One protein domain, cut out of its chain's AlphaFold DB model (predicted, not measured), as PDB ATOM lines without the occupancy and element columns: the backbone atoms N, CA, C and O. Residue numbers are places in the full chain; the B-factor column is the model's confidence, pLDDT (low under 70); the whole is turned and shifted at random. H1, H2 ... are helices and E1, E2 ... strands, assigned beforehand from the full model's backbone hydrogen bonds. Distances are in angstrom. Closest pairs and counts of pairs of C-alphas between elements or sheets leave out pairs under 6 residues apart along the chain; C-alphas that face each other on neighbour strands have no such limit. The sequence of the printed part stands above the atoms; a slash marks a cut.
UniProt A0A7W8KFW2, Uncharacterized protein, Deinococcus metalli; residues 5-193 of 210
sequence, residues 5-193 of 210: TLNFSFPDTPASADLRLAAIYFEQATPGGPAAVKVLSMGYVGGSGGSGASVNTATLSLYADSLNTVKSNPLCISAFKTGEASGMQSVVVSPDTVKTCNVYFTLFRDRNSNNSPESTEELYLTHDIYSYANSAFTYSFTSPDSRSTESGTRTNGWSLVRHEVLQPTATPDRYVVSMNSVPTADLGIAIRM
ATOM      1  N   THR A   5     -29.043  48.754 -26.250       94.69
ATOM      2  CA  THR A   5     -29.663  48.302 -27.502       94.69
ATOM      3  C   THR A   5     -30.050  46.836 -27.383       94.69
ATOM      4  O   THR A   5     -29.214  46.004 -27.037       94.69
ATOM      5  N   LEU A   6     -31.308  46.531 -27.682       96.44
ATOM      6  CA  LEU A   6     -31.857  45.184 -27.746       96.44
ATOM      7  C   LEU A   6     -32.156  44.831 -29.203       96.44
ATOM      8  O   LEU A   6     -32.658  45.661 -29.964       96.44
ATOM      9  N   ASN A   7     -31.856  43.591 -29.577       96.94
ATOM     10  CA  ASN A   7     -32.143  43.055 -30.903       96.94
ATOM     11  C   ASN A   7     -33.354  42.132 -30.827       96.94
ATOM     12  O   ASN A   7     -33.491  41.375 -29.867       96.94
ATOM     13  N   PHE A   8     -34.194  42.159 -31.852       97.00
ATOM     14  CA  PHE A   8     -35.417  41.375 -31.932       97.00
ATOM     15  C   PHE A   8     -35.433  40.559 -33.216       97.00
ATOM     16  O   PHE A   8     -34.958  41.012 -34.259       97.00
ATOM     17  N   SER A   9     -36.010  39.366 -33.132       96.25
ATOM     18  CA  SER A   9     -36.311  38.507 -34.275       96.25
ATOM     19  C   SER A   9     -37.779  38.104 -34.244       96.25
ATOM     20  O   SER A   9     -38.330  37.854 -33.172       96.25
ATOM     21  N   PHE A  10     -38.420  38.047 -35.402       95.38
ATOM     22  CA  PHE A  10     -39.837  37.710 -35.552       95.38
ATOM     23  C   PHE A  10     -40.068  37.026 -36.909       95.38
ATOM     24  O   PHE A  10     -39.165  37.034 -37.746       95.38
ATOM     25  N   PRO A  11     -41.226  36.381 -37.142       94.81
ATOM     26  CA  PRO A  11     -41.523  35.772 -38.438       94.81
ATOM     27  C   PRO A  11     -41.437  36.779 -39.595       94.81
ATOM     28  O   PRO A  11     -41.698  37.967 -39.401       94.81
ATOM     29  N   ASP A  12     -41.119  36.309 -40.806       93.06
ATOM     30  CA  ASP A  12     -41.064  37.166 -41.995       93.06
ATOM     31  C   ASP A  12     -42.374  37.945 -42.165       93.06
ATOM     32  O   ASP A  12     -43.459  37.379 -42.304       93.06
ATOM     33  N   THR A  13     -42.260  39.269 -42.124       92.75
ATOM     34  CA  THR A  13     -43.397  40.187 -42.071       92.75
ATOM     35  C   THR A  13     -43.287  41.196 -43.204       92.75
ATOM     36  O   THR A  13     -42.205  41.743 -43.410       92.75
ATOM     37  N   PRO A  14     -44.367  41.476 -43.957       91.12
ATOM     38  CA  PRO A  14     -44.326  42.489 -45.005       91.12
ATOM     39  C   PRO A  14     -43.900  43.847 -44.444       91.12
ATOM     40  O   PRO A  14     -44.518  44.338 -43.497       91.12
ATOM     41  N   ALA A  15     -42.865  44.447 -45.035       89.19
ATOM     42  CA  ALA A  15     -42.427  45.788 -44.685       89.19
ATOM     43  C   ALA A  15     -43.526  46.799 -45.016       89.19
ATOM     44  O   ALA A  15     -44.137  46.753 -46.088       89.19
ATOM     45  N   SER A  16     -43.751  47.744 -44.113       88.06
ATOM     46  CA  SER A  16     -44.699  48.828 -44.328       88.06
ATOM     47  C   SER A  16     -44.354  50.038 -43.468       88.06
ATOM     48  O   SER A  16     -43.688  49.927 -42.438       88.06
ATOM     49  N   ALA A  17     -44.794  51.219 -43.908       88.56
ATOM     50  CA  ALA A  17     -44.507  52.476 -43.220       88.56
ATOM     51  C   ALA A  17     -45.210  52.598 -41.859       88.56
ATOM     52  O   ALA A  17     -44.826  53.464 -41.081       88.56
ATOM     53  N   ASP A  18     -46.199  51.751 -41.569       91.50
ATOM     54  CA  ASP A  18     -46.928  51.634 -40.299       91.50
ATOM     55  C   ASP A  18     -46.381  50.515 -39.394       91.50
ATOM     56  O   ASP A  18     -46.811  50.397 -38.253       91.50
ATOM     57  N   LEU A  19     -45.421  49.699 -39.850       93.88
ATOM     58  CA  LEU A  19     -44.831  48.652 -39.016       93.88
ATOM     59  C   LEU A  19     -43.913  49.276 -37.958       93.88
ATOM     60  O   LEU A  19     -43.014  50.068 -38.272       93.88
ATOM     61  N   ARG A  20     -44.147  48.933 -36.692       95.38
ATOM     62  CA  ARG A  20     -43.454  49.514 -35.540       95.38
ATOM     63  C   ARG A  20     -43.094  48.447 -34.520       95.38
ATOM     64  O   ARG A  20     -43.890  47.556 -34.249       95.38
ATOM     65  N   LEU A  21     -41.915  48.590 -33.920       97.12
ATOM     66  CA  LEU A  21     -41.536  47.920 -32.677       97.12
ATOM     67  C   LEU A  21     -41.630  48.947 -31.548       97.12
ATOM     68  O   LEU A  21     -41.064  50.032 -31.681       97.12
ATOM     69  N   ALA A  22     -42.286  48.612 -30.443       97.69
ATOM     70  CA  ALA A  22     -42.348  49.464 -29.260       97.69
ATOM     71  C   ALA A  22     -41.861  48.732 -28.014       97.69
ATOM     72  O   ALA A  22     -42.107  47.541 -27.830       97.69
ATOM     73  N   ALA A  23     -41.212  49.494 -27.139       98.06
ATOM     74  CA  ALA A  23     -41.071  49.173 -25.732       98.06
ATOM     75  C   ALA A  23     -42.193  49.893 -24.989       98.06
ATOM     76  O   ALA A  23     -42.298  51.119 -25.071       98.06
ATOM     77  N   ILE A  24     -43.021  49.144 -24.270       96.88
ATOM     78  CA  ILE A  24     -44.172  49.672 -23.541       96.88
ATOM     79  C   ILE A  24     -44.089  49.327 -22.065       96.88
ATOM     80  O   ILE A  24     -43.472  48.343 -21.675       96.88
ATOM     81  N   TYR A  25     -44.734  50.126 -21.235       95.69
ATOM     82  CA  TYR A  25     -44.941  49.832 -19.826       95.69
ATOM     83  C   TYR A  25     -46.369  50.199 -19.445       95.69
ATOM     84  O   TYR A  25     -47.077  50.878 -20.192       95.69
ATOM     85  N   PHE A  26     -46.802  49.721 -18.288       91.81
ATOM     86  CA  PHE A  26     -48.154  49.935 -17.802       91.81
ATOM     87  C   PHE A  26     -48.133  50.917 -16.633       91.81
ATOM     88  O   PHE A  26     -47.406  50.719 -15.661       91.81
ATOM     89  N   GLU A  27     -48.941  51.970 -16.728       89.88
ATOM     90  CA  GLU A  27     -49.177  52.913 -15.633       89.88
ATOM     91  C   GLU A  27     -50.586  52.735 -15.099       89.88
ATOM     92  O   GLU A  27     -51.557  52.813 -15.848       89.88
ATOM     93  N   GLN A  28     -50.723  52.544 -13.795       84.06
ATOM     94  CA  GLN A  28     -52.028  52.533 -13.149       84.06
ATOM     95  C   GLN A  28     -52.599  53.956 -13.105       84.06
ATOM     96  O   GLN A  28     -51.881  54.902 -12.789       84.06
ATOM     97  N   ALA A  29     -53.894  54.128 -13.385       77.75
ATOM     98  CA  ALA A  29     -54.548  55.444 -13.299       77.75
ATOM     99  C   ALA A  29     -54.464  56.045 -11.879       77.75
ATOM    100  O   ALA A  29     -54.336  57.254 -11.696       77.75
ATOM    101  N   THR A  30     -54.508  55.171 -10.879       78.56
ATOM    102  CA  THR A  30     -54.221  55.412  -9.463       78.56
ATOM    103  C   THR A  30     -53.562  54.150  -8.900       78.56
ATOM    104  O   THR A  30     -53.739  53.085  -9.490       78.56
ATOM    105  N   PRO A  31     -52.830  54.202  -7.773       74.75
ATOM    106  CA  PRO A  31     -52.285  52.990  -7.160       74.75
ATOM    107  C   PRO A  31     -53.379  51.933  -6.910       74.75
ATOM    108  O   PRO A  31     -54.322  52.177  -6.160       74.75
ATOM    109  N   GLY A  32     -53.259  50.771  -7.556       68.00
ATOM    110  CA  GLY A  32     -54.231  49.669  -7.537       68.00
ATOM    111  C   GLY A  32     -55.374  49.764  -8.560       68.00
ATOM    112  O   GLY A  32     -56.240  48.892  -8.570       68.00
ATOM    113  N   GLY A  33     -55.405  50.800  -9.404       73.06
ATOM    114  CA  GLY A  33     -56.424  51.012 -10.435       73.06
ATOM    115  C   GLY A  33     -56.103  50.361 -11.792       73.06
ATOM    116  O   GLY A  33     -55.036  49.764 -11.960       73.06
ATOM    117  N   PRO A  34     -57.008  50.494 -12.786       79.00
ATOM    118  CA  PRO A  34     -56.782  50.012 -14.147       79.00
ATOM    119  C   PRO A  34     -55.503  50.597 -14.743       79.00
ATOM    120  O   PRO A  34     -55.214  51.784 -14.562       79.00
ATOM    121  N   ALA A  35     -54.754  49.764 -15.460       85.06
ATOM    122  CA  ALA A  35     -53.515  50.176 -16.091       85.06
ATOM    123  C   ALA A  35     -53.736  50.653 -17.532       85.06
ATOM    124  O   ALA A  35     -54.513  50.064 -18.281       85.06
ATOM    125  N   ALA A  36     -53.030  51.711 -17.914       88.19
ATOM    126  CA  ALA A  36     -52.950  52.229 -19.268       88.19
ATOM    127  C   ALA A  36     -51.581  51.899 -19.871       88.19
ATOM    128  O   ALA A  36     -50.553  51.993 -19.195       88.19
ATOM    129  N   VAL A  37     -51.574  51.551 -21.156       91.62
ATOM    130  CA  VAL A  37     -50.344  51.341 -21.923       91.62
ATOM    131  C   VAL A  37     -49.651  52.682 -22.149       91.62
ATOM    132  O   VAL A  37     -50.285  53.675 -22.515       91.62
ATOM    133  N   LYS A  38     -48.335  52.711 -21.945       94.62
ATOM    134  CA  LYS A  38     -47.463  53.840 -22.259       94.62
ATOM    135  C   LYS A  38     -46.296  53.373 -23.106       94.62
ATOM    136  O   LYS A  38     -45.626  52.400 -22.773       94.62
ATOM    137  N   VAL A  39     -46.030  54.105 -24.179       96.06
ATOM    138  CA  VAL A  39     -44.880  53.858 -25.048       96.06
ATOM    139  C   VAL A  39     -43.655  54.535 -24.451       96.06
ATOM    140  O   VAL A  39     -43.631  55.748 -24.256       96.06
ATOM    141  N   LEU A  40     -42.638  53.734 -24.142       96.25
ATOM    142  CA  LEU A  40     -41.365  54.199 -23.600       96.25
ATOM    143  C   LEU A  40     -40.383  54.590 -24.703       96.25
ATOM    144  O   LEU A  40     -39.645  55.566 -24.572       96.25
ATOM    145  N   SER A  41     -40.317  53.776 -25.753       96.31
ATOM    146  CA  SER A  41     -39.381  53.937 -26.861       96.31
ATOM    147  C   SER A  41     -39.903  53.206 -28.092       96.31
ATOM    148  O   SER A  41     -40.595  52.193 -27.971       96.31
ATOM    149  N   MET A  42     -39.523  53.703 -29.264       95.75
ATOM    150  CA  MET A  42     -39.811  53.082 -30.551       95.75
ATOM    151  C   MET A  42     -38.520  52.530 -31.144       95.75
ATOM    152  O   MET A  42     -37.469  53.173 -31.106       95.75
ATOM    153  N   GLY A  43     -38.603  51.317 -31.673       92.94
ATOM    154  CA  GLY A  43     -37.511  50.627 -32.333       92.94
ATOM    155  C   GLY A  43     -37.459  50.906 -33.830       92.94
ATOM    156  O   GLY A  43     -38.420  51.360 -34.453       92.94
ATOM    157  N   TYR A  44     -36.316  50.578 -34.412       90.19
ATOM    158  CA  TYR A  44     -36.116  50.522 -35.846       90.19
ATOM    159  C   TYR A  44     -36.392  49.101 -36.340       90.19
ATOM    160  O   TYR A  44     -35.730  48.149 -35.925       90.19
ATOM    161  N   VAL A  45     -37.362  48.953 -37.239       90.62
ATOM    162  CA  VAL A  45     -37.630  47.681 -37.917       90.62
ATOM    163  C   VAL A  45     -36.760  47.625 -39.169       90.62
ATOM    164  O   VAL A  45     -36.827  48.516 -40.016       90.62
ATOM    165  N   GLY A  46     -35.890  46.619 -39.260       73.25
ATOM    166  CA  GLY A  46     -34.868  46.556 -40.299       73.25
ATOM    167  C   GLY A  46     -35.472  46.321 -41.674       73.25
ATOM    168  O   GLY A  46     -36.059  45.271 -41.885       73.25
ATOM    169  N   GLY A  47     -35.293  47.255 -42.615       59.75
ATOM    170  CA  GLY A  47     -35.698  47.060 -44.010       59.75
ATOM    171  C   GLY A  47     -35.828  48.347 -44.818       59.75
ATOM    172  O   GLY A  47     -36.916  48.893 -44.962       59.75
ATOM    173  N   SER A  48     -34.730  48.800 -45.425       47.56
ATOM    174  CA  SER A  48     -34.764  49.681 -46.597       47.56
ATOM    175  C   SER A  48     -34.911  48.820 -47.859       47.56
ATOM    176  O   SER A  48     -33.946  48.582 -48.582       47.56
ATOM    177  N   GLY A  49     -36.090  48.260 -48.095       45.88
ATOM    178  CA  GLY A  49     -36.384  47.504 -49.311       45.88
ATOM    179  C   GLY A  49     -37.695  48.003 -49.885       45.88
ATOM    180  O   GLY A  49     -38.633  48.223 -49.126       45.88
ATOM    181  N   GLY A  50     -37.749  48.249 -51.195       54.59
ATOM    182  CA  GLY A  50     -38.946  48.750 -51.871       54.59
ATOM    183  C   GLY A  50     -40.194  47.881 -51.659       54.59
ATOM    184  O   GLY A  50     -40.152  46.828 -51.025       54.59
ATOM    185  N   SER A  51     -41.317  48.343 -52.213       55.78
ATOM    186  CA  SER A  51     -42.614  47.651 -52.176       55.78
ATOM    187  C   SER A  51     -42.470  46.128 -52.344       55.78
ATOM    188  O   SER A  51     -41.987  45.668 -53.378       55.78
ATOM    189  N   GLY A  52     -42.862  45.357 -51.320       64.12
ATOM    190  CA  GLY A  52     -42.845  43.887 -51.329       64.12
ATOM    191  C   GLY A  52     -41.714  43.203 -50.547       64.12
ATOM    192  O   GLY A  52     -41.707  41.977 -50.481       64.12
ATOM    193  N   ALA A  53     -40.783  43.942 -49.933       82.00
ATOM    194  CA  ALA A  53     -39.764  43.344 -49.065       82.00
ATOM    195  C   ALA A  53     -40.368  42.784 -47.760       82.00
ATOM    196  O   ALA A  53     -41.260  43.391 -47.164       82.00
ATOM    197  N   SER A  54     -39.867  41.636 -47.295       88.94
ATOM    198  CA  SER A  54     -40.150  41.099 -45.962       88.94
ATOM    199  C   SER A  54     -39.033  41.453 -44.985       88.94
ATOM    200  O   SER A  54     -37.859  41.497 -45.352       88.94
ATOM    201  N   VAL A  55     -39.404  41.681 -43.732       93.19
ATOM    202  CA  VAL A  55     -38.505  42.010 -42.625       93.19
ATOM    203  C   VAL A  55     -38.752  41.041 -41.476       93.19
ATOM    204  O   VAL A  55     -39.879  40.598 -41.270       93.19
ATOM    205  N   ASN A  56     -37.698  40.691 -40.746       94.81
ATOM    206  CA  ASN A  56     -37.756  39.702 -39.661       94.81
ATOM    207  C   ASN A  56     -36.853  40.049 -38.469       94.81
ATOM    208  O   ASN A  56     -36.697  39.252 -37.543       94.81
ATOM    209  N   THR A  57     -36.248  41.237 -38.491       95.31
ATOM    210  CA  THR A  57     -35.400  41.737 -37.412       95.31
ATOM    211  C   THR A  57     -35.696  43.200 -37.120       95.31
ATOM    212  O   THR A  57     -36.135  43.962 -37.985       95.31
ATOM    213  N   ALA A  58     -35.464  43.594 -35.875       95.81
ATOM    214  CA  ALA A  58     -35.584  44.973 -35.427       95.81
ATOM    215  C   ALA A  58     -34.595  45.248 -34.294       95.81
ATOM    216  O   ALA A  58     -34.108  44.330 -33.631       95.81
ATOM    217  N   THR A  59     -34.312  46.522 -34.064       96.31
ATOM    218  CA  THR A  59     -33.485  46.989 -32.954       96.31
ATOM    219  C   THR A  59     -34.241  48.042 -32.161       96.31
ATOM    220  O   THR A  59     -34.994  48.837 -32.719       96.31
ATOM    221  N   LEU A  60     -34.066  48.058 -30.844       96.69
ATOM    222  CA  LEU A  60     -34.667  49.071 -29.981       96.69
ATOM    223  C   LEU A  60     -33.672  49.515 -28.922       96.69
ATOM    224  O   LEU A  60     -33.036  48.691 -28.267       96.69
ATOM    225  N   SER A  61     -33.580  50.828 -28.735       96.25
ATOM    226  CA  SER A  61     -32.722  51.435 -27.724       96.25
ATOM    227  C   SER A  61     -33.539  51.888 -26.518       96.25
ATOM    228  O   SER A  61     -34.509  52.640 -26.647       96.25
ATOM    229  N   LEU A  62     -33.114  51.457 -25.333       95.88
ATOM    230  CA  LEU A  62     -33.601  51.922 -24.043       95.88
ATOM    231  C   LEU A  62     -32.586  52.905 -23.453       95.88
ATOM    232  O   LEU A  62     -31.454  52.549 -23.116       95.88
ATOM    233  N   TYR A  63     -32.999  54.164 -23.344       94.69
ATOM    234  CA  TYR A  63     -32.168  55.240 -22.818       94.69
ATOM    235  C   TYR A  63     -32.249  55.293 -21.292       94.69
ATOM    236  O   TYR A  63     -33.320  55.138 -20.703       94.69
ATOM    237  N   ALA A  64     -31.108  55.552 -20.650       93.06
ATOM    238  CA  ALA A  64     -31.012  55.598 -19.195       93.06
ATOM    239  C   ALA A  64     -31.950  56.645 -18.575       93.06
ATOM    240  O   ALA A  64     -32.547  56.372 -17.539       93.06
ATOM    241  N   ASP A  65     -32.124  57.803 -19.214       93.31
ATOM    242  CA  ASP A  65     -32.993  58.870 -18.705       93.31
ATOM    243  C   ASP A  65     -34.467  58.448 -18.713       93.31
ATOM    244  O   ASP A  65     -35.146  58.581 -17.696       93.31
ATOM    245  N   SER A  66     -34.938  57.823 -19.797       94.44
ATOM    246  CA  SER A  66     -36.295  57.273 -19.873       94.44
ATOM    247  C   SER A  66     -36.524  56.188 -18.817       94.44
ATOM    248  O   SER A  66     -37.520  56.212 -18.099       94.44
ATOM    249  N   LEU A  67     -35.562  55.275 -18.646       95.75
ATOM    250  CA  LEU A  67     -35.612  54.235 -17.612       95.75
ATOM    251  C   LEU A  67     -35.561  54.810 -16.184       95.75
ATOM    252  O   LEU A  67     -36.170  54.258 -15.266       95.75
ATOM    253  N   ASN A  68     -34.847  55.920 -15.973       94.50
ATOM    254  CA  ASN A  68     -34.801  56.625 -14.691       94.50
ATOM    255  C   ASN A  68     -36.129  57.321 -14.372       94.50
ATOM    256  O   ASN A  68     -36.548  57.316 -13.212       94.50
ATOM    257  N   THR A  69     -36.809  57.866 -15.380       93.69
ATOM    258  CA  THR A  69     -38.164  58.413 -15.236       93.69
ATOM    259  C   THR A  69     -39.151  57.309 -14.870       93.69
ATOM    260  O   THR A  69     -39.858  57.428 -13.873       93.69
ATOM    261  N   VAL A  70     -39.136  56.190 -15.603       94.44
ATOM    262  CA  VAL A  70     -40.051  55.061 -15.369       94.44
ATOM    263  C   VAL A  70     -39.852  54.441 -13.985       94.44
ATOM    264  O   VAL A  70     -40.825  54.259 -13.259       94.44
ATOM    265  N   LYS A  71     -38.607  54.182 -13.556       93.75
ATOM    266  CA  LYS A  71     -38.355  53.596 -12.223       93.75
ATOM    267  C   LYS A  71     -38.742  54.524 -11.064       93.75
ATOM    268  O   LYS A  71     -38.885  54.062  -9.935       93.75
ATOM    269  N   SER A  72     -38.857  55.826 -11.329       92.69
ATOM    270  CA  SER A  72     -39.274  56.831 -10.345       92.69
ATOM    271  C   SER A  72     -40.785  57.082 -10.375       92.69
ATOM    272  O   SER A  72     -41.289  57.810  -9.524       92.69
ATOM    273  N   ASN A  73     -41.514  56.488 -11.328       92.75
ATOM    274  CA  ASN A  73     -42.955  56.650 -11.452       92.75
ATOM    275  C   ASN A  73     -43.698  55.690 -10.497       92.75
ATOM    276  O   ASN A  73     -43.713  54.476 -10.737       92.75
ATOM    277  N   PRO A  74     -44.379  56.198  -9.450       90.50
ATOM    278  CA  PRO A  74     -45.129  55.355  -8.518       90.50
ATOM    279  C   PRO A  74     -46.335  54.652  -9.158       90.50
ATOM    280  O   PRO A  74     -46.878  53.736  -8.551       90.50
ATOM    281  N   LEU A  75     -46.759  55.063 -10.359       90.25
ATOM    282  CA  LEU A  75     -47.856  54.436 -11.100       90.25
ATOM    283  C   LEU A  75     -47.413  53.214 -11.916       90.25
ATOM    284  O   LEU A  75     -48.267  52.419 -12.294       90.25
ATOM    285  N   CYS A  76     -46.109  53.040 -12.171       93.06
ATOM    286  CA  CYS A  76     -45.572  51.782 -12.713       93.06
ATOM    287  C   CYS A  76     -45.061  50.854 -11.603       93.06
ATOM    288  O   CYS A  76     -45.205  49.636 -11.675       93.06
ATOM    289  N   ILE A  77     -44.443  51.431 -10.566       93.25
ATOM    290  CA  ILE A  77     -43.807  50.670  -9.491       93.25
ATOM    291  C   ILE A  77     -44.864  50.091  -8.549       93.25
ATOM    292  O   ILE A  77     -45.479  50.811  -7.763       93.25
ATOM    293  N   SER A  78     -45.012  48.770  -8.560       92.88
ATOM    294  CA  SER A  78     -45.985  48.053  -7.730       92.88
ATOM    295  C   SER A  78     -45.329  46.916  -6.950       92.88
ATOM    296  O   SER A  78     -44.251  46.449  -7.306       92.88
ATOM    297  N   ALA A  79     -45.936  46.494  -5.837       94.62
ATOM    298  CA  ALA A  79     -45.439  45.340  -5.091       94.62
ATOM    299  C   ALA A  79     -45.627  44.059  -5.915       94.62
ATOM    300  O   ALA A  79     -46.723  43.820  -6.419       94.62
ATOM    301  N   PHE A  80     -44.598  43.211  -6.000       95.31
ATOM    302  CA  PHE A  80     -44.617  42.027  -6.871       95.31
ATOM    303  C   PHE A  80     -45.817  41.102  -6.595       95.31
ATOM    304  O   PHE A  80     -46.511  40.691  -7.523       95.31
ATOM    305  N   LYS A  81     -46.118  40.835  -5.311       93.88
ATOM    306  CA  LYS A  81     -47.236  39.964  -4.888       93.88
ATOM    307  C   LYS A  81     -48.603  40.435  -5.397       93.88
ATOM    308  O   LYS A  81     -49.439  39.609  -5.731       93.88
ATOM    309  N   THR A  82     -48.843  41.745  -5.407       90.38
ATOM    310  CA  THR A  82     -50.143  42.337  -5.779       90.38
ATOM    311  C   THR A  82     -50.157  42.909  -7.195       90.38
ATOM    312  O   THR A  82     -51.205  43.347  -7.657       90.38
ATOM    313  N   GLY A  83     -49.000  42.952  -7.857       90.75
ATOM    314  CA  GLY A  83     -48.819  43.327  -9.254       90.75
ATOM    315  C   GLY A  83     -48.661  42.080 -10.119       90.75
ATOM    316  O   GLY A  83     -49.647  41.432 -10.452       90.75
ATOM    317  N   GLU A  84     -47.420  41.722 -10.449       91.69
ATOM    318  CA  GLU A  84     -47.089  40.611 -11.361       91.69
ATOM    319  C   GLU A  84     -47.660  39.249 -10.940       91.69
ATOM    320  O   GLU A  84     -48.112  38.488 -11.792       91.69
ATOM    321  N   ALA A  85     -47.658  38.937  -9.640       94.31
ATOM    322  CA  ALA A  85     -48.174  37.671  -9.114       94.31
ATOM    323  C   ALA A  85     -49.639  37.759  -8.645       94.31
ATOM    324  O   ALA A  85     -50.128  36.859  -7.957       94.31
ATOM    325  N   SER A  86     -50.348  38.836  -8.995       91.69
ATOM    326  CA  SER A  86     -51.748  39.013  -8.613       91.69
ATOM    327  C   SER A  86     -52.622  37.886  -9.170       91.69
ATOM    328  O   SER A  86     -52.494  37.493 -10.328       91.69
ATOM    329  N   GLY A  87     -53.507  37.343  -8.333       91.88
ATOM    330  CA  GLY A  87     -54.392  36.232  -8.694       91.88
ATOM    331  C   GLY A  87     -53.724  34.853  -8.755       91.88
ATOM    332  O   GLY A  87     -54.427  33.863  -8.947       91.88
ATOM    333  N   MET A  88     -52.405  34.760  -8.557       95.81
ATOM    334  CA  MET A  88     -51.683  33.485  -8.537       95.81
ATOM    335  C   MET A  88     -51.808  32.776  -7.184       95.81
ATOM    336  O   MET A  88     -52.084  33.382  -6.146       95.81
ATOM    337  N   GLN A  89     -51.582  31.466  -7.191       96.81
ATOM    338  CA  GLN A  89     -51.628  30.613  -6.005       96.81
ATOM    339  C   GLN A  89     -50.227  30.381  -5.438       96.81
ATOM    340  O   GLN A  89     -49.234  30.433  -6.163       96.81
ATOM    341  N   SER A  90     -50.147  30.082  -4.138       95.94
ATOM    342  CA  SER A  90     -48.901  29.675  -3.470       95.94
ATOM    343  C   SER A  90     -47.726  30.634  -3.718       95.94
ATOM    344  O   SER A  90     -46.593  30.201  -3.918       95.94
ATOM    345  N   VAL A  91     -48.004  31.942  -3.741       97.12
ATOM    346  CA  VAL A  91     -47.006  32.969  -4.054       97.12
ATOM    347  C   VAL A  91     -45.977  33.061  -2.931       97.12
ATOM    348  O   VAL A  91     -46.276  33.498  -1.817       97.12
ATOM    349  N   VAL A  92     -44.738  32.710  -3.252       97.75
ATOM    350  CA  VAL A  92     -43.561  32.892  -2.404       97.75
ATOM    351  C   VAL A  92     -42.669  33.927  -3.071       97.75
ATOM    352  O   VAL A  92     -42.398  33.839  -4.263       97.75
ATOM    353  N   VAL A  93     -42.208  34.916  -2.312       97.88
ATOM    354  CA  VAL A  93     -41.230  35.904  -2.782       97.88
ATOM    355  C   VAL A  93     -40.328  36.316  -1.623       97.88
ATOM    356  O   VAL A  93     -40.800  36.461  -0.495       97.88
ATOM    357  N   SER A  94     -39.032  36.466  -1.893       97.56
ATOM    358  CA  SER A  94     -38.031  36.821  -0.889       97.56
ATOM    359  C   SER A  94     -36.999  37.808  -1.452       97.56
ATOM    360  O   SER A  94     -36.316  37.449  -2.418       97.56
ATOM    361  N   PRO A  95     -36.856  39.017  -0.861       97.62
ATOM    362  CA  PRO A  95     -37.686  39.565   0.220       97.62
ATOM    363  C   PRO A  95     -39.102  39.900  -0.270       97.62
ATOM    364  O   PRO A  95     -39.309  40.201  -1.440       97.62
ATOM    365  N   ASP A  96     -40.098  39.877   0.611       95.25
ATOM    366  CA  ASP A  96     -41.499  40.040   0.201       95.25
ATOM    367  C   ASP A  96     -41.966  41.492   0.017       95.25
ATOM    368  O   ASP A  96     -43.102  41.741  -0.386       95.25
ATOM    369  N   THR A  97     -41.066  42.442   0.261       95.44
ATOM    370  CA  THR A  97     -41.265  43.886   0.103       95.44
ATOM    371  C   THR A  97     -40.809  44.413  -1.258       95.44
ATOM    372  O   THR A  97     -40.799  45.630  -1.478       95.44
ATOM    373  N   VAL A  98     -40.416  43.522  -2.176       97.44
ATOM    374  CA  VAL A  98     -39.946  43.915  -3.506       97.44
ATOM    375  C   VAL A  98     -41.035  44.590  -4.321       97.44
ATOM    376  O   VAL A  98     -42.206  44.190  -4.331       97.44
ATOM    377  N   LYS A  99     -40.614  45.633  -5.026       96.75
ATOM    378  CA  LYS A  99     -41.426  46.375  -5.973       96.75
ATOM    379  C   LYS A  99     -40.769  46.350  -7.335       96.75
ATOM    380  O   LYS A  99     -39.548  46.502  -7.438       96.75
ATOM    381  N   THR A 100     -41.595  46.213  -8.355       96.81
ATOM    382  CA  THR A 100     -41.158  46.052  -9.731       96.81
ATOM    383  C   THR A 100     -41.911  46.975 -10.674       96.81
ATOM    384  O   THR A 100     -42.983  47.492 -10.357       96.81
ATOM    385  N   CYS A 101     -41.301  47.216 -11.830       96.44
ATOM    386  CA  CYS A 101     -41.918  47.841 -12.992       96.44
ATOM    387  C   CYS A 101     -41.323  47.175 -14.231       96.44
ATOM    388  O   CYS A 101     -40.104  47.014 -14.332       96.44
ATOM    389  N   ASN A 102     -42.186  46.776 -15.158       97.06
ATOM    390  CA  ASN A 102     -41.801  45.983 -16.314       97.06
ATOM    391  C   ASN A 102     -41.977  46.778 -17.601       97.06
ATOM    392  O   ASN A 102     -42.979  47.469 -17.794       97.06
ATOM    393  N   VAL A 103     -41.003  46.621 -18.489       97.88
ATOM    394  CA  VAL A 103     -41.062  47.050 -19.878       97.88
ATOM    395  C   VAL A 103     -41.243  45.807 -20.745       97.88
ATOM    396  O   VAL A 103     -40.458  44.860 -20.664       97.88
ATOM    397  N   TYR A 104     -42.283  45.839 -21.563       97.06
ATOM    398  CA  TYR A 104     -42.689  44.805 -22.505       97.06
ATOM    399  C   TYR A 104     -42.378  45.258 -23.929       97.06
ATOM    400  O   TYR A 104     -42.161  46.446 -24.176       97.06
ATOM    401  N   PHE A 105     -42.385  44.321 -24.874       97.62
ATOM    402  CA  PHE A 105     -42.061  44.607 -26.267       97.62
ATOM    403  C   PHE A 105     -43.120  44.041 -27.203       97.62
ATOM    404  O   PHE A 105     -43.509  42.880 -27.078       97.62
ATOM    405  N   THR A 106     -43.552  44.855 -28.162       97.12
ATOM    406  CA  THR A 106     -44.601  44.492 -29.119       97.12
ATOM    407  C   THR A 106     -44.281  45.035 -30.507       97.12
ATOM    408  O   THR A 106     -43.743  46.137 -30.652       97.12
ATOM    409  N   LEU A 107     -44.564  44.230 -31.530       97.06
ATOM    410  CA  LEU A 107     -44.516  44.605 -32.935       97.06
ATOM    411  C   LEU A 107     -45.956  44.766 -33.410       97.06
ATOM    412  O   LEU A 107     -46.737  43.818 -33.332       97.06
ATOM    413  N   PHE A 108     -46.300  45.935 -33.934       96.00
ATOM    414  CA  PHE A 108     -47.669  46.281 -34.308       96.00
ATOM    415  C   PHE A 108     -47.707  47.097 -35.603       96.00
ATOM    416  O   PHE A 108     -46.675  47.575 -36.091       96.00
ATOM    417  N   ARG A 109     -48.904  47.229 -36.182       94.94
ATOM    418  CA  ARG A 109     -49.171  48.123 -37.317       94.94
ATOM    419  C   ARG A 109     -49.921  49.359 -36.853       94.94
ATOM    420  O   ARG A 109     -51.117  49.268 -36.636       94.94
ATOM    421  N   ASP A 110     -49.237  50.490 -36.796       93.75
ATOM    422  CA  ASP A 110     -49.775  51.801 -36.416       93.75
ATOM    423  C   ASP A 110     -50.677  52.382 -37.526       93.75
ATOM    424  O   ASP A 110     -50.327  53.345 -38.218       93.75
ATOM    425  N   ARG A 111     -51.824  51.741 -37.778       92.00
ATOM    426  CA  ARG A 111     -52.714  52.068 -38.908       92.00
ATOM    427  C   ARG A 111     -53.430  53.389 -38.689       92.00
ATOM    428  O   ARG A 111     -53.789  54.056 -39.658       92.00
ATOM    429  N   ASN A 112     -53.649  53.752 -37.432       92.50
ATOM    430  CA  ASN A 112     -54.277  55.006 -37.036       92.50
ATOM    431  C   ASN A 112     -53.265  56.151 -36.794       92.50
ATOM    432  O   ASN A 112     -53.688  57.283 -36.564       92.50
ATOM    433  N   SER A 113     -51.954  55.881 -36.907       92.44
ATOM    434  CA  SER A 113     -50.864  56.857 -36.741       92.44
ATOM    435  C   SER A 113     -50.810  57.520 -35.357       92.44
ATOM    436  O   SER A 113     -50.376  58.671 -35.233       92.44
ATOM    437  N   ASN A 114     -51.255  56.825 -34.307       92.38
ATOM    438  CA  ASN A 114     -51.210  57.316 -32.929       92.38
ATOM    439  C   ASN A 114     -49.913  56.923 -32.190       92.38
ATOM    440  O   ASN A 114     -49.691  57.382 -31.068       92.38
ATOM    441  N   ASN A 115     -49.035  56.140 -32.832       90.81
ATOM    442  CA  ASN A 115     -47.783  55.609 -32.283       90.81
ATOM    443  C   ASN A 115     -47.958  54.772 -31.007       90.81
ATOM    444  O   ASN A 115     -47.030  54.692 -30.205       90.81
ATOM    445  N   SER A 116     -49.117  54.153 -30.801       92.19
ATOM    446  CA  SER A 116     -49.428  53.328 -29.637       92.19
ATOM    447  C   SER A 116     -49.966  51.976 -30.089       92.19
ATOM    448  O   SER A 116     -50.864  51.941 -30.920       92.19
ATOM    449  N   PRO A 117     -49.484  50.855 -29.528       92.06
ATOM    450  CA  PRO A 117     -50.057  49.560 -29.852       92.06
ATOM    451  C   PRO A 117     -51.497  49.481 -29.339       92.06
ATOM    452  O   PRO A 117     -51.768  49.710 -28.156       92.06
ATOM    453  N   GLU A 118     -52.411  49.141 -30.239       89.31
ATOM    454  CA  GLU A 118     -53.777  48.740 -29.920       89.31
ATOM    455  C   GLU A 118     -53.937  47.236 -30.139       89.31
ATOM    456  O   GLU A 118     -53.309  46.652 -31.019       89.31
ATOM    457  N   SER A 119     -54.824  46.595 -29.378       84.81
ATOM    458  CA  SER A 119     -55.002  45.134 -29.427       84.81
ATOM    459  C   SER A 119     -55.384  44.590 -30.811       84.81
ATOM    460  O   SER A 119     -55.189  43.412 -31.091       84.81
ATOM    461  N   THR A 120     -55.931  45.429 -31.692       87.25
ATOM    462  CA  THR A 120     -56.279  45.073 -33.079       87.25
ATOM    463  C   THR A 120     -55.118  45.250 -34.064       87.25
ATOM    464  O   THR A 120     -55.214  44.822 -35.218       87.25
ATOM    465  N   GLU A 121     -54.032  45.882 -33.626       91.69
ATOM    466  CA  GLU A 121     -52.862  46.251 -34.423       91.69
ATOM    467  C   GLU A 121     -51.620  45.418 -34.081       91.69
ATOM    468  O   GLU A 121     -50.707  45.320 -34.909       91.69
ATOM    469  N   GLU A 122     -51.578  44.818 -32.891       94.12
ATOM    470  CA  GLU A 122     -50.485  43.954 -32.446       94.12
ATOM    471  C   GLU A 122     -50.355  42.702 -33.324       94.12
ATOM    472  O   GLU A 122     -51.317  41.989 -33.607       94.12
ATOM    473  N   LEU A 123     -49.129  42.441 -33.778       95.25
ATOM    474  CA  LEU A 123     -48.783  41.289 -34.608       95.25
ATOM    475  C   LEU A 123     -48.025  40.240 -33.803       95.25
ATOM    476  O   LEU A 123     -48.342  39.052 -33.863       95.25
ATOM    477  N   TYR A 124     -46.998  40.689 -33.079       96.25
ATOM    478  CA  TYR A 124     -46.134  39.820 -32.297       96.25
ATOM    479  C   TYR A 124     -45.753  40.472 -30.979       96.25
ATOM    480  O   TYR A 124     -45.492  41.670 -30.914       96.25
ATOM    481  N   LEU A 125     -45.617  39.646 -29.957       95.00
ATOM    482  CA  LEU A 125     -45.139  40.002 -28.633       95.00
ATOM    483  C   LEU A 125     -44.004  39.070 -28.224       95.00
ATOM    484  O   LEU A 125     -43.634  38.142 -28.943       95.00
ATOM    485  N   THR A 126     -43.441  39.312 -27.055       95.25
ATOM    486  CA  THR A 126     -42.528  38.388 -26.392       95.25
ATOM    487  C   THR A 126     -42.857  38.354 -24.910       95.25
ATOM    488  O   THR A 126     -43.330  39.344 -24.351       95.25
ATOM    489  N   HIS A 127     -42.598  37.214 -24.279       95.44
ATOM    490  CA  HIS A 127     -42.711  37.071 -22.828       95.44
ATOM    491  C   HIS A 127     -41.420  37.469 -22.098       95.44
ATOM    492  O   HIS A 127     -41.422  37.582 -20.872       95.44
ATOM    493  N   ASP A 128     -40.335  37.726 -22.840       96.75
ATOM    494  CA  ASP A 128     -39.145  38.386 -22.306       96.75
ATOM    495  C   ASP A 128     -39.487  39.830 -21.918       96.75
ATOM    496  O   ASP A 128     -40.170  40.553 -22.645       96.75
ATOM    497  N   ILE A 129     -38.969  40.287 -20.782       97.31
ATOM    498  CA  ILE A 129     -39.243  41.636 -20.274       97.31
ATOM    499  C   ILE A 129     -37.951  42.316 -19.856       97.31
ATOM    500  O   ILE A 129     -36.991  41.671 -19.441       97.31
ATOM    501  N   TYR A 130     -37.932  43.641 -19.899       97.62
ATOM    502  CA  TYR A 130     -36.900  44.413 -19.222       97.62
ATOM    503  C   TYR A 130     -37.482  44.938 -17.912       97.62
ATOM    504  O   TYR A 130     -38.384  45.772 -17.908       97.62
ATOM    505  N   SER A 131     -37.025  44.385 -16.794       97.62
ATOM    506  CA  SER A 131     -37.656  44.549 -15.486       97.62
ATOM    507  C   SER A 131     -36.766  45.356 -14.554       97.62
ATOM    508  O   SER A 131     -35.563  45.101 -14.448       97.62
ATOM    509  N   TYR A 132     -37.363  46.334 -13.882       97.94
ATOM    510  CA  TYR A 132     -36.784  46.996 -12.725       97.94
ATOM    511  C   TYR A 132     -37.233  46.290 -11.453       97.94
ATOM    512  O   TYR A 132     -38.431  46.078 -11.268       97.94
ATOM    513  N   ALA A 133     -36.300  46.045 -10.536       98.06
ATOM    514  CA  ALA A 133     -36.598  45.696  -9.152       98.06
ATOM    515  C   ALA A 133     -35.863  46.639  -8.189       98.06
ATOM    516  O   ALA A 133     -34.704  46.983  -8.412       98.06
ATOM    517  N   ASN A 134     -36.514  47.048  -7.098       97.56
ATOM    518  CA  ASN A 134     -35.884  47.888  -6.066       97.56
ATOM    519  C   ASN A 134     -34.869  47.135  -5.182       97.56
ATOM    520  O   ASN A 134     -34.096  47.764  -4.459       97.56
ATOM    521  N   SER A 135     -34.892  45.805  -5.207       98.12
ATOM    522  CA  SER A 135     -33.907  44.919  -4.595       98.12
ATOM    523  C   SER A 135     -33.865  43.598  -5.364       98.12
ATOM    524  O   SER A 135     -34.799  43.261  -6.088       98.12
ATOM    525  N   ALA A 136     -32.766  42.851  -5.236       98.31
ATOM    526  CA  ALA A 136     -32.694  41.512  -5.806       98.31
ATOM    527  C   ALA A 136     -33.651  40.575  -5.057       98.31
ATOM    528  O   ALA A 136     -33.765  40.672  -3.831       98.31
ATOM    529  N   PHE A 137     -34.318  39.673  -5.777       98.62
ATOM    530  CA  PHE A 137     -35.273  38.748  -5.174       98.62
ATOM    531  C   PHE A 137     -35.419  37.440  -5.937       98.62
ATOM    532  O   PHE A 137     -35.014  37.307  -7.092       98.62
ATOM    533  N   THR A 138     -36.036  36.478  -5.263       98.56
ATOM    534  CA  THR A 138     -36.496  35.218  -5.850       98.56
ATOM    535  C   THR A 138     -37.987  35.065  -5.623       98.56
ATOM    536  O   THR A 138     -38.516  35.590  -4.638       98.56
ATOM    537  N   TYR A 139     -38.666  34.366  -6.525       98.56
ATOM    538  CA  TYR A 139     -40.086  34.091  -6.381       98.56
ATOM    539  C   TYR A 139     -40.486  32.748  -6.979       98.56
ATOM    540  O   TYR A 139     -39.792  32.190  -7.831       98.56
ATOM    541  N   SER A 140     -41.650  32.273  -6.553       98.19
ATOM    542  CA  SER A 140     -42.381  31.197  -7.205       98.19
ATOM    543  C   SER A 140     -43.879  31.343  -6.981       98.19
ATOM    544  O   SER A 140     -44.302  31.806  -5.921       98.19
ATOM    545  N   PHE A 141     -44.685  30.898  -7.933       97.50
ATOM    546  CA  PHE A 141     -46.127  30.766  -7.765       97.50
ATOM    547  C   PHE A 141     -46.678  29.652  -8.654       97.50
ATOM    548  O   PHE A 141     -45.987  29.083  -9.499       97.50
ATOM    549  N   THR A 142     -47.948  29.331  -8.450       96.38
ATOM    550  CA  THR A 142     -48.708  28.375  -9.255       96.38
ATOM    551  C   THR A 142     -49.858  29.094  -9.956       96.38
ATOM    552  O   THR A 142     -50.481  29.988  -9.376       96.38
ATOM    553  N   SER A 143     -50.132  28.724 -11.206       94.06
ATOM    554  CA  SER A 143     -51.260  29.251 -11.972       94.06
ATOM    555  C   SER A 143     -52.601  28.918 -11.297       94.06
ATOM    556  O   SER A 143     -52.695  27.937 -10.554       94.06
ATOM    557  N   PRO A 144     -53.677  29.687 -11.547       92.88
ATOM    558  CA  PRO A 144     -54.977  29.448 -10.912       92.88
ATOM    559  C   PRO A 144     -55.596  28.076 -11.223       92.88
ATOM    560  O   PRO A 144     -56.306  27.511 -10.394       92.88
ATOM    561  N   ASP A 145     -55.314  27.525 -12.404       91.81
ATOM    562  CA  ASP A 145     -55.729  26.181 -12.832       91.81
ATOM    563  C   ASP A 145     -54.769  25.067 -12.361       91.81
ATOM    564  O   ASP A 145     -54.933  23.889 -12.692       91.81
ATOM    565  N   SER A 146     -53.739  25.455 -11.607       91.31
ATOM    566  CA  SER A 146     -52.646  24.629 -11.109       91.31
ATOM    567  C   SER A 146     -51.800  23.934 -12.179       91.31
ATOM    568  O   SER A 146     -50.983  23.078 -11.837       91.31
ATOM    569  N   ARG A 147     -51.968  24.240 -13.472       90.81
ATOM    570  CA  ARG A 147     -51.240  23.581 -14.572       90.81
ATOM    571  C   ARG A 147     -49.800  24.042 -14.707       90.81
ATOM    572  O   ARG A 147     -48.969  23.255 -15.153       90.81
ATOM    573  N   SER A 148     -49.492  25.252 -14.265       93.56
ATOM    574  CA  SER A 148     -48.171  25.838 -14.432       93.56
ATOM    575  C   SER A 148     -47.588  26.278 -13.102       93.56
ATOM    576  O   SER A 148     -48.266  26.876 -12.266       93.56
ATOM    577  N   THR A 149     -46.303  26.016 -12.919       95.81
ATOM    578  CA  THR A 149     -45.508  26.617 -11.846       95.81
ATOM    579  C   THR A 149     -44.513  27.570 -12.470       95.81
ATOM    580  O   THR A 149     -43.737  27.149 -13.326       95.81
ATOM    581  N   GLU A 150     -44.502  28.821 -12.030       96.81
ATOM    582  CA  GLU A 150     -43.479  29.783 -12.420       96.81
ATOM    583  C   GLU A 150     -42.529  30.029 -11.261       96.81
ATOM    584  O   GLU A 150     -42.959  30.165 -10.115       96.81
ATOM    585  N   SER A 151     -41.239  30.129 -11.559       97.81
ATOM    586  CA  SER A 151     -40.244  30.640 -10.622       97.81
ATOM    587  C   SER A 151     -39.249  31.556 -11.316       97.81
ATOM    588  O   SER A 151     -39.096  31.533 -12.538       97.81
ATOM    589  N   GLY A 152     -38.573  32.393 -10.541       97.81
ATOM    590  CA  GLY A 152     -37.671  33.365 -11.125       97.81
ATOM    591  C   GLY A 152     -36.741  34.040 -10.141       97.81
ATOM    592  O   GLY A 152     -36.973  34.077  -8.931       97.81
ATOM    593  N   THR A 153     -35.684  34.609 -10.704       98.19
ATOM    594  CA  THR A 153     -34.718  35.469 -10.025       98.19
ATOM    595  C   THR A 153     -34.728  36.847 -10.681       98.19
ATOM    596  O   THR A 153     -34.858  36.981 -11.903       98.19
ATOM    597  N   ARG A 154     -34.608  37.893  -9.866       97.94
ATOM    598  CA  ARG A 154     -34.444  39.275 -10.322       97.94
ATOM    599  C   ARG A 154     -33.226  39.893  -9.664       97.94
ATOM    600  O   ARG A 154     -33.024  39.748  -8.457       97.94
ATOM    601  N   THR A 155     -32.425  40.606 -10.444       98.00
ATOM    602  CA  THR A 155     -31.349  41.450  -9.913       98.00
ATOM    603  C   THR A 155     -31.898  42.788  -9.432       98.00
ATOM    604  O   THR A 155     -32.925  43.250  -9.917       98.00
ATOM    605  N   ASN A 156     -31.185  43.450  -8.519       97.81
ATOM    606  CA  ASN A 156     -31.489  44.835  -8.164       97.81
ATOM    607  C   ASN A 156     -31.243  45.767  -9.365       97.81
ATOM    608  O   ASN A 156     -30.197  45.678 -10.010       97.81
ATOM    609  N   GLY A 157     -32.166  46.690  -9.622       97.00
ATOM    610  CA  GLY A 157     -32.129  47.610 -10.750       97.00
ATOM    611  C   GLY A 157     -32.766  47.037 -12.014       97.00
ATOM    612  O   GLY A 157     -33.570  46.111 -11.965       97.00
ATOM    613  N   TRP A 158     -32.435  47.647 -13.150       96.88
ATOM    614  CA  TRP A 158     -32.928  47.233 -14.460       96.88
ATOM    615  C   TRP A 158     -32.152  46.027 -14.991       96.88
ATOM    616  O   TRP A 158     -30.923  46.029 -14.975       96.88
ATOM    617  N   SER A 159     -32.865  45.029 -15.508       97.12
ATOM    618  CA  SER A 159     -32.269  43.845 -16.129       97.12
ATOM    619  C   SER A 159     -33.183  43.243 -17.188       97.12
ATOM    620  O   SER A 159     -34.406  43.352 -17.098       97.12
ATOM    621  N   LEU A 160     -32.589  42.587 -18.186       97.62
ATOM    622  CA  LEU A 160     -33.344  41.733 -19.094       97.62
ATOM    623  C   LEU A 160     -33.691  40.443 -18.366       97.62
ATOM    624  O   LEU A 160     -32.828  39.824 -17.749       97.62
ATOM    625  N   VAL A 161     -34.948  40.051 -18.462       97.88
ATOM    626  CA  VAL A 161     -35.490  38.822 -17.911       97.88
ATOM    627  C   VAL A 161     -35.921  37.952 -19.070       97.88
ATOM    628  O   VAL A 161     -36.709  38.389 -19.910       97.88
ATOM    629  N   ARG A 162     -35.416  36.722 -19.094       96.31
ATOM    630  CA  ARG A 162     -35.776  35.743 -20.116       96.31
ATOM    631  C   ARG A 162     -36.861  34.814 -19.620       96.31
ATOM    632  O   ARG A 162     -36.788  34.349 -18.481       96.31
ATOM    633  N   HIS A 163     -37.815  34.556 -20.500       95.12
ATOM    634  CA  HIS A 163     -38.915  33.636 -20.298       95.12
ATOM    635  C   HIS A 163     -38.604  32.274 -20.915       95.12
ATOM    636  O   HIS A 163     -38.285  32.169 -22.100       95.12
ATOM    637  N   GLU A 164     -38.754  31.220 -20.121       92.75
ATOM    638  CA  GLU A 164     -38.643  29.839 -20.576       92.75
ATOM    639  C   GLU A 164     -39.826  29.014 -20.071       92.75
ATOM    640  O   GLU A 164     -40.207  29.124 -18.912       92.75
ATOM    641  N   VAL A 165     -40.374  28.148 -20.922       89.69
ATOM    642  CA  VAL A 165     -41.431  27.193 -20.594       89.69
ATOM    643  C   VAL A 165     -40.957  25.812 -20.997       89.69
ATOM    644  O   VAL A 165     -40.643  25.548 -22.158       89.69
ATOM    645  N   LEU A 166     -40.952  24.917 -20.022       88.75
ATOM    646  CA  LEU A 166     -40.687  23.503 -20.194       88.75
ATOM    647  C   LEU A 166     -41.981  22.736 -19.951       88.75
ATOM    648  O   LEU A 166     -42.667  22.966 -18.957       88.75
ATOM    649  N   GLN A 167     -42.295  21.795 -20.838       88.06
ATOM    650  CA  GLN A 167     -43.366  20.823 -20.638       88.06
ATOM    651  C   GLN A 167     -42.727  19.452 -20.386       88.06
ATOM    652  O   GLN A 167     -42.330  18.778 -21.343       88.06
ATOM    653  N   PRO A 168     -42.555  19.028 -19.121       82.38
ATOM    654  CA  PRO A 168     -41.919  17.755 -18.823       82.38
ATOM    655  C   PRO A 168     -42.736  16.594 -19.394       82.38
ATOM    656  O   PRO A 168     -43.933  16.475 -19.144       82.38
ATOM    657  N   THR A 169     -42.077  15.684 -20.109       79.06
ATOM    658  CA  THR A 169     -42.732  14.512 -20.719       79.06
ATOM    659  C   THR A 169     -43.380  13.585 -19.688       79.06
ATOM    660  O   THR A 169     -44.350  12.900 -20.000       79.06
ATOM    661  N   ALA A 170     -42.877  13.587 -18.449       78.81
ATOM    662  CA  ALA A 170     -43.425  12.820 -17.333       78.81
ATOM    663  C   ALA A 170     -44.770  13.361 -16.811       78.81
ATOM    664  O   ALA A 170     -45.492  12.640 -16.125       78.81
ATOM    665  N   THR A 171     -45.115  14.614 -17.123       77.00
ATOM    666  CA  THR A 171     -46.345  15.273 -16.666       77.00
ATOM    667  C   THR A 171     -46.991  16.044 -17.819       77.00
ATOM    668  O   THR A 171     -46.824  17.263 -17.910       77.00
ATOM    669  N   PRO A 172     -47.728  15.356 -18.710       82.19
ATOM    670  CA  PRO A 172     -48.498  16.015 -19.758       82.19
ATOM    671  C   PRO A 172     -49.410  17.100 -19.174       82.19
ATOM    672  O   PRO A 172     -49.896  16.975 -18.049       82.19
ATOM    673  N   ASP A 173     -49.600  18.179 -19.932       82.69
ATOM    674  CA  ASP A 173     -50.395  19.355 -19.535       82.69
ATOM    675  C   ASP A 173     -49.951  20.047 -18.230       82.69
ATOM    676  O   ASP A 173     -50.724  20.790 -17.618       82.69
ATOM    677  N   ARG A 174     -48.699  19.821 -17.803       87.38
ATOM    678  CA  ARG A 174     -48.037  20.602 -16.756       87.38
ATOM    679  C   ARG A 174     -46.843  21.351 -17.320       87.38
ATOM    680  O   ARG A 174     -46.056  20.787 -18.079       87.38
ATOM    681  N   TYR A 175     -46.694  22.598 -16.898       91.69
ATOM    682  CA  TYR A 175     -45.665  23.496 -17.406       91.69
ATOM    683  C   TYR A 175     -44.813  24.040 -16.267       91.69
ATOM    684  O   TYR A 175     -45.309  24.434 -15.210       91.69
ATOM    685  N   VAL A 176     -43.507  24.069 -16.496       93.25
ATOM    686  CA  VAL A 176     -42.536  24.708 -15.616       93.25
ATOM    687  C   VAL A 176     -42.039  25.947 -16.333       93.25
ATOM    688  O   VAL A 176     -41.418  25.849 -17.387       93.25
ATOM    689  N   VAL A 177     -42.342  27.103 -15.761       95.31
ATOM    690  CA  VAL A 177     -41.996  28.409 -16.307       95.31
ATOM    691  C   VAL A 177     -40.843  28.990 -15.501       95.31
ATOM    692  O   VAL A 177     -40.854  28.964 -14.265       95.31
ATOM    693  N   SER A 178     -39.839  29.522 -16.189       96.12
ATOM    694  CA  SER A 178     -38.744  30.259 -15.578       96.12
ATOM    695  C   SER A 178     -38.668  31.676 -16.132       96.12
ATOM    696  O   SER A 178     -38.842  31.911 -17.325       96.12
ATOM    697  N   MET A 179     -38.442  32.632 -15.236       97.00
ATOM    698  CA  MET A 179     -38.322  34.051 -15.550       97.00
ATOM    699  C   MET A 179     -37.117  34.595 -14.794       97.00
ATOM    700  O   MET A 179     -37.240  34.988 -13.635       97.00
ATOM    701  N   ASN A 180     -35.943  34.617 -15.418       97.88
ATOM    702  CA  ASN A 180     -34.687  34.947 -14.735       97.88
ATOM    703  C   ASN A 180     -34.012  36.175 -15.341       97.88
ATOM    704  O   ASN A 180     -33.900  36.277 -16.562       97.88
ATOM    705  N   SER A 181     -33.533  37.087 -14.487       97.75
ATOM    706  CA  SER A 181     -32.605  38.138 -14.912       97.75
ATOM    707  C   SER A 181     -31.342  37.502 -15.483       97.75
ATOM    708  O   SER A 181     -30.700  36.691 -14.814       97.75
ATOM    709  N   VAL A 182     -30.971  37.886 -16.702       94.81
ATOM    710  CA  VAL A 182     -29.781  37.352 -17.373       94.81
ATOM    711  C   VAL A 182     -28.560  38.258 -17.205       94.81
ATOM    712  O   VAL A 182     -28.704  39.469 -17.006       94.81
ATOM    713  N   PRO A 183     -27.338  37.701 -17.295       92.38
ATOM    714  CA  PRO A 183     -26.115  38.491 -17.325       92.38
ATOM    715  C   PRO A 183     -26.085  39.485 -18.492       92.38
ATOM    716  O   PRO A 183     -26.657  39.247 -19.554       92.38
ATOM    717  N   THR A 184     -25.319  40.569 -18.347       87.19
ATOM    718  CA  THR A 184     -25.145  41.597 -19.391       87.19
ATOM    719  C   THR A 184     -24.674  41.029 -20.737       87.19
ATOM    720  O   THR A 184     -25.016  41.571 -21.784       87.19
ATOM    721  N   ALA A 185     -23.907  39.933 -20.727       86.56
ATOM    722  CA  ALA A 185     -23.448  39.262 -21.945       86.56
ATOM    723  C   ALA A 185     -24.612  38.753 -22.821       86.56
ATOM    724  O   ALA A 185     -24.516  38.773 -24.047       86.56
ATOM    725  N   ASP A 186     -25.739  38.393 -22.204       88.75
ATOM    726  CA  ASP A 186     -26.900  37.809 -22.882       88.75
ATOM    727  C   ASP A 186     -27.829  38.874 -23.483       88.75
ATOM    728  O   ASP A 186     -28.789  38.547 -24.188       88.75
ATOM    729  N   LEU A 187     -27.541  40.163 -23.253       88.75
ATOM    730  CA  LEU A 187     -28.250  41.283 -23.886       88.75
ATOM    731  C   LEU A 187     -28.004  41.333 -25.401       88.75
ATOM    732  O   LEU A 187     -28.821  41.875 -26.139       88.75
ATOM    733  N   GLY A 188     -26.895  40.751 -25.871       88.25
ATOM    734  CA  GLY A 188     -26.600  40.621 -27.297       88.25
ATOM    735  C   GLY A 188     -27.432  39.549 -28.008       88.25
ATOM    736  O   GLY A 188     -27.527  39.571 -29.235       88.25
ATOM    737  N   ILE A 189     -28.050  38.625 -27.264       91.75
ATOM    738  CA  ILE A 189     -28.886  37.562 -27.829       91.75
ATOM    739  C   ILE A 189     -30.229  38.168 -28.244       91.75
ATOM    740  O   ILE A 189     -30.898  38.826 -27.446       91.75
ATOM    741  N   ALA A 190     -30.646  37.931 -29.488       94.88
ATOM    742  CA  ALA A 190     -31.906  38.465 -29.986       94.88
ATOM    743  C   ALA A 190     -33.103  37.952 -29.163       94.88
ATOM    744  O   ALA A 190     -33.215  36.763 -28.867       94.88
ATOM    745  N   ILE A 191     -34.009  38.856 -28.807       96.19
ATOM    746  CA  ILE A 191     -35.307  38.544 -28.215       96.19
ATOM    747  C   ILE A 191     -36.215  38.018 -29.326       96.19
ATOM    748  O   ILE A 191     -36.386  38.657 -30.369       96.19
ATOM    749  N   ARG A 192     -36.778  36.826 -29.135       94.94
ATOM    750  CA  ARG A 192     -37.711  36.240 -30.099       94.94
ATOM    751  C   ARG A 192     -39.117  36.739 -29.806       94.94
ATOM    752  O   ARG A 192     -39.611  36.596 -28.688       94.94
ATOM    753  N   MET A 193     -39.765  37.266 -30.835       95.44
ATOM    754  CA  MET A 193     -41.175  37.622 -30.809       95.44
ATOM    755  C   MET A 193     -41.999  36.558 -31.530       95.44
ATOM    756  O   MET A 193     -41.515  35.837 -32.406       95.44
TER     757      MET A 193
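This is residues 5 to 193 of the 210 residues of an uncharacterized protein of Deinococcus metalli (UniProt A0A7W8KFW2). Two lobes of strands share one long strand, E6. E1, E2, E3, E4, E7 and residues 103 to 109 of E6 make a small barrel, nearly closed between E1 and E7, while E8, E11, E12, E10, E9 and E5 carry on from the first part of E6 as a curved, open wall. H1 packs where the lobes join, by E3, E6 and E8, and H2 bridges them from E1 to E11; the unnamed residues 72 to 88 run from H1 past the beginning of E6 to E5. The printed part has 189 residues with twelve named strands and two named helices, mostly strand in class; along the chain H1 follows E4 and H2 follows E12, and the one sheet is branched and mixed, its neighbour pairs antiparallel but for E10 and E12, which are parallel. The whole is compact, with a radius of gyration of the C-alphas of 17.4 A and spans of 53 by 43 by 33 A.

Begin at E1, residues 5 to 14, an edge strand that bends by 84 degrees at residue 11; its antiparallel neighbour is E4, residues 54 to 62, with N 6 and O 60 2.8 A apart. Between them come E2, residues 19 to 28, and E3, residues 35 to 45, a hairpin with N 23 and O 41 at 2.9 A. E3 and E4 are a hairpin too, with N 44 and O 59 at 2.8 A. E2, E3 and E4 are a meander, each strand the antiparallel neighbour of the one before, and E1 joining E4 makes a Greek key of the four. On the other side of E2 from E3 look for E6, residues 99 to 109, with N 22 and O 106 at 2.9 A. H1, residues 64 to 71, is on the sheet at a height over the sheet of 7.3 A, its Lys 71 closest to Cys 101 of E6, C-alphas 6.8 A apart. Opposite E2, on the other side of E6, are the edge strand E7, residues 122 to 125, with N 107 and O 124 at 2.8 A, and E8, residues 129 to 133, with N 103 and O 130 at 2.8 A. The closest C-alphas of E1 and E7, those of Phe 10 and Tyr 124, are 7.4 A apart. The edge strand E5, residues 89 to 94, pairs with E9, residues 137 to 142, at N 92 and O 140, 2.9 A. E9 makes a hairpin with E10, residues 148 to 154, at N 141 and O 150, 2.9 A. E11, residues 157 to 166, pairs with E8 at N 131 and O 159, 2.8 A, and makes a hairpin with E12, residues 175 to 181, at N 164 and O 178, 2.9 A. E10 and E12 are parallel, with N 177 and O 149 at 2.8 A. H2, residues 184 to 188, is on the sheet at a height of 7.2 A; the C-alphas of Leu 187 and Leu 6 of E1 are its closest pair there, 6.6 A. Every O i to N i+4 pair of H1 is within hydrogen-bond range; H2 has 0 of 1, and 1 of 2 O i to N i+3 pairs.

Find C-alpha 5 at (-29.663, 48.302, -27.502); E1 runs 23.6 A from there. E2 and E3 each measure 27.1 A, E4 25.3 A and E11 27.3 A. E6 starts at (-41.426, 46.375, -5.973) and runs 32.3 A. H2 ends with C-alpha 188 at (-26.600, 40.621, -27.297).

The two C-alphas farthest apart, those of Ser 51 and Pro 95, are 53.2 A apart. The printed part has no cut; the long links are H1 to E5 and E6 to E7. The mean pLDDT of the printed part is 91.8, with residue 32 and residues 47 to 52 under 70.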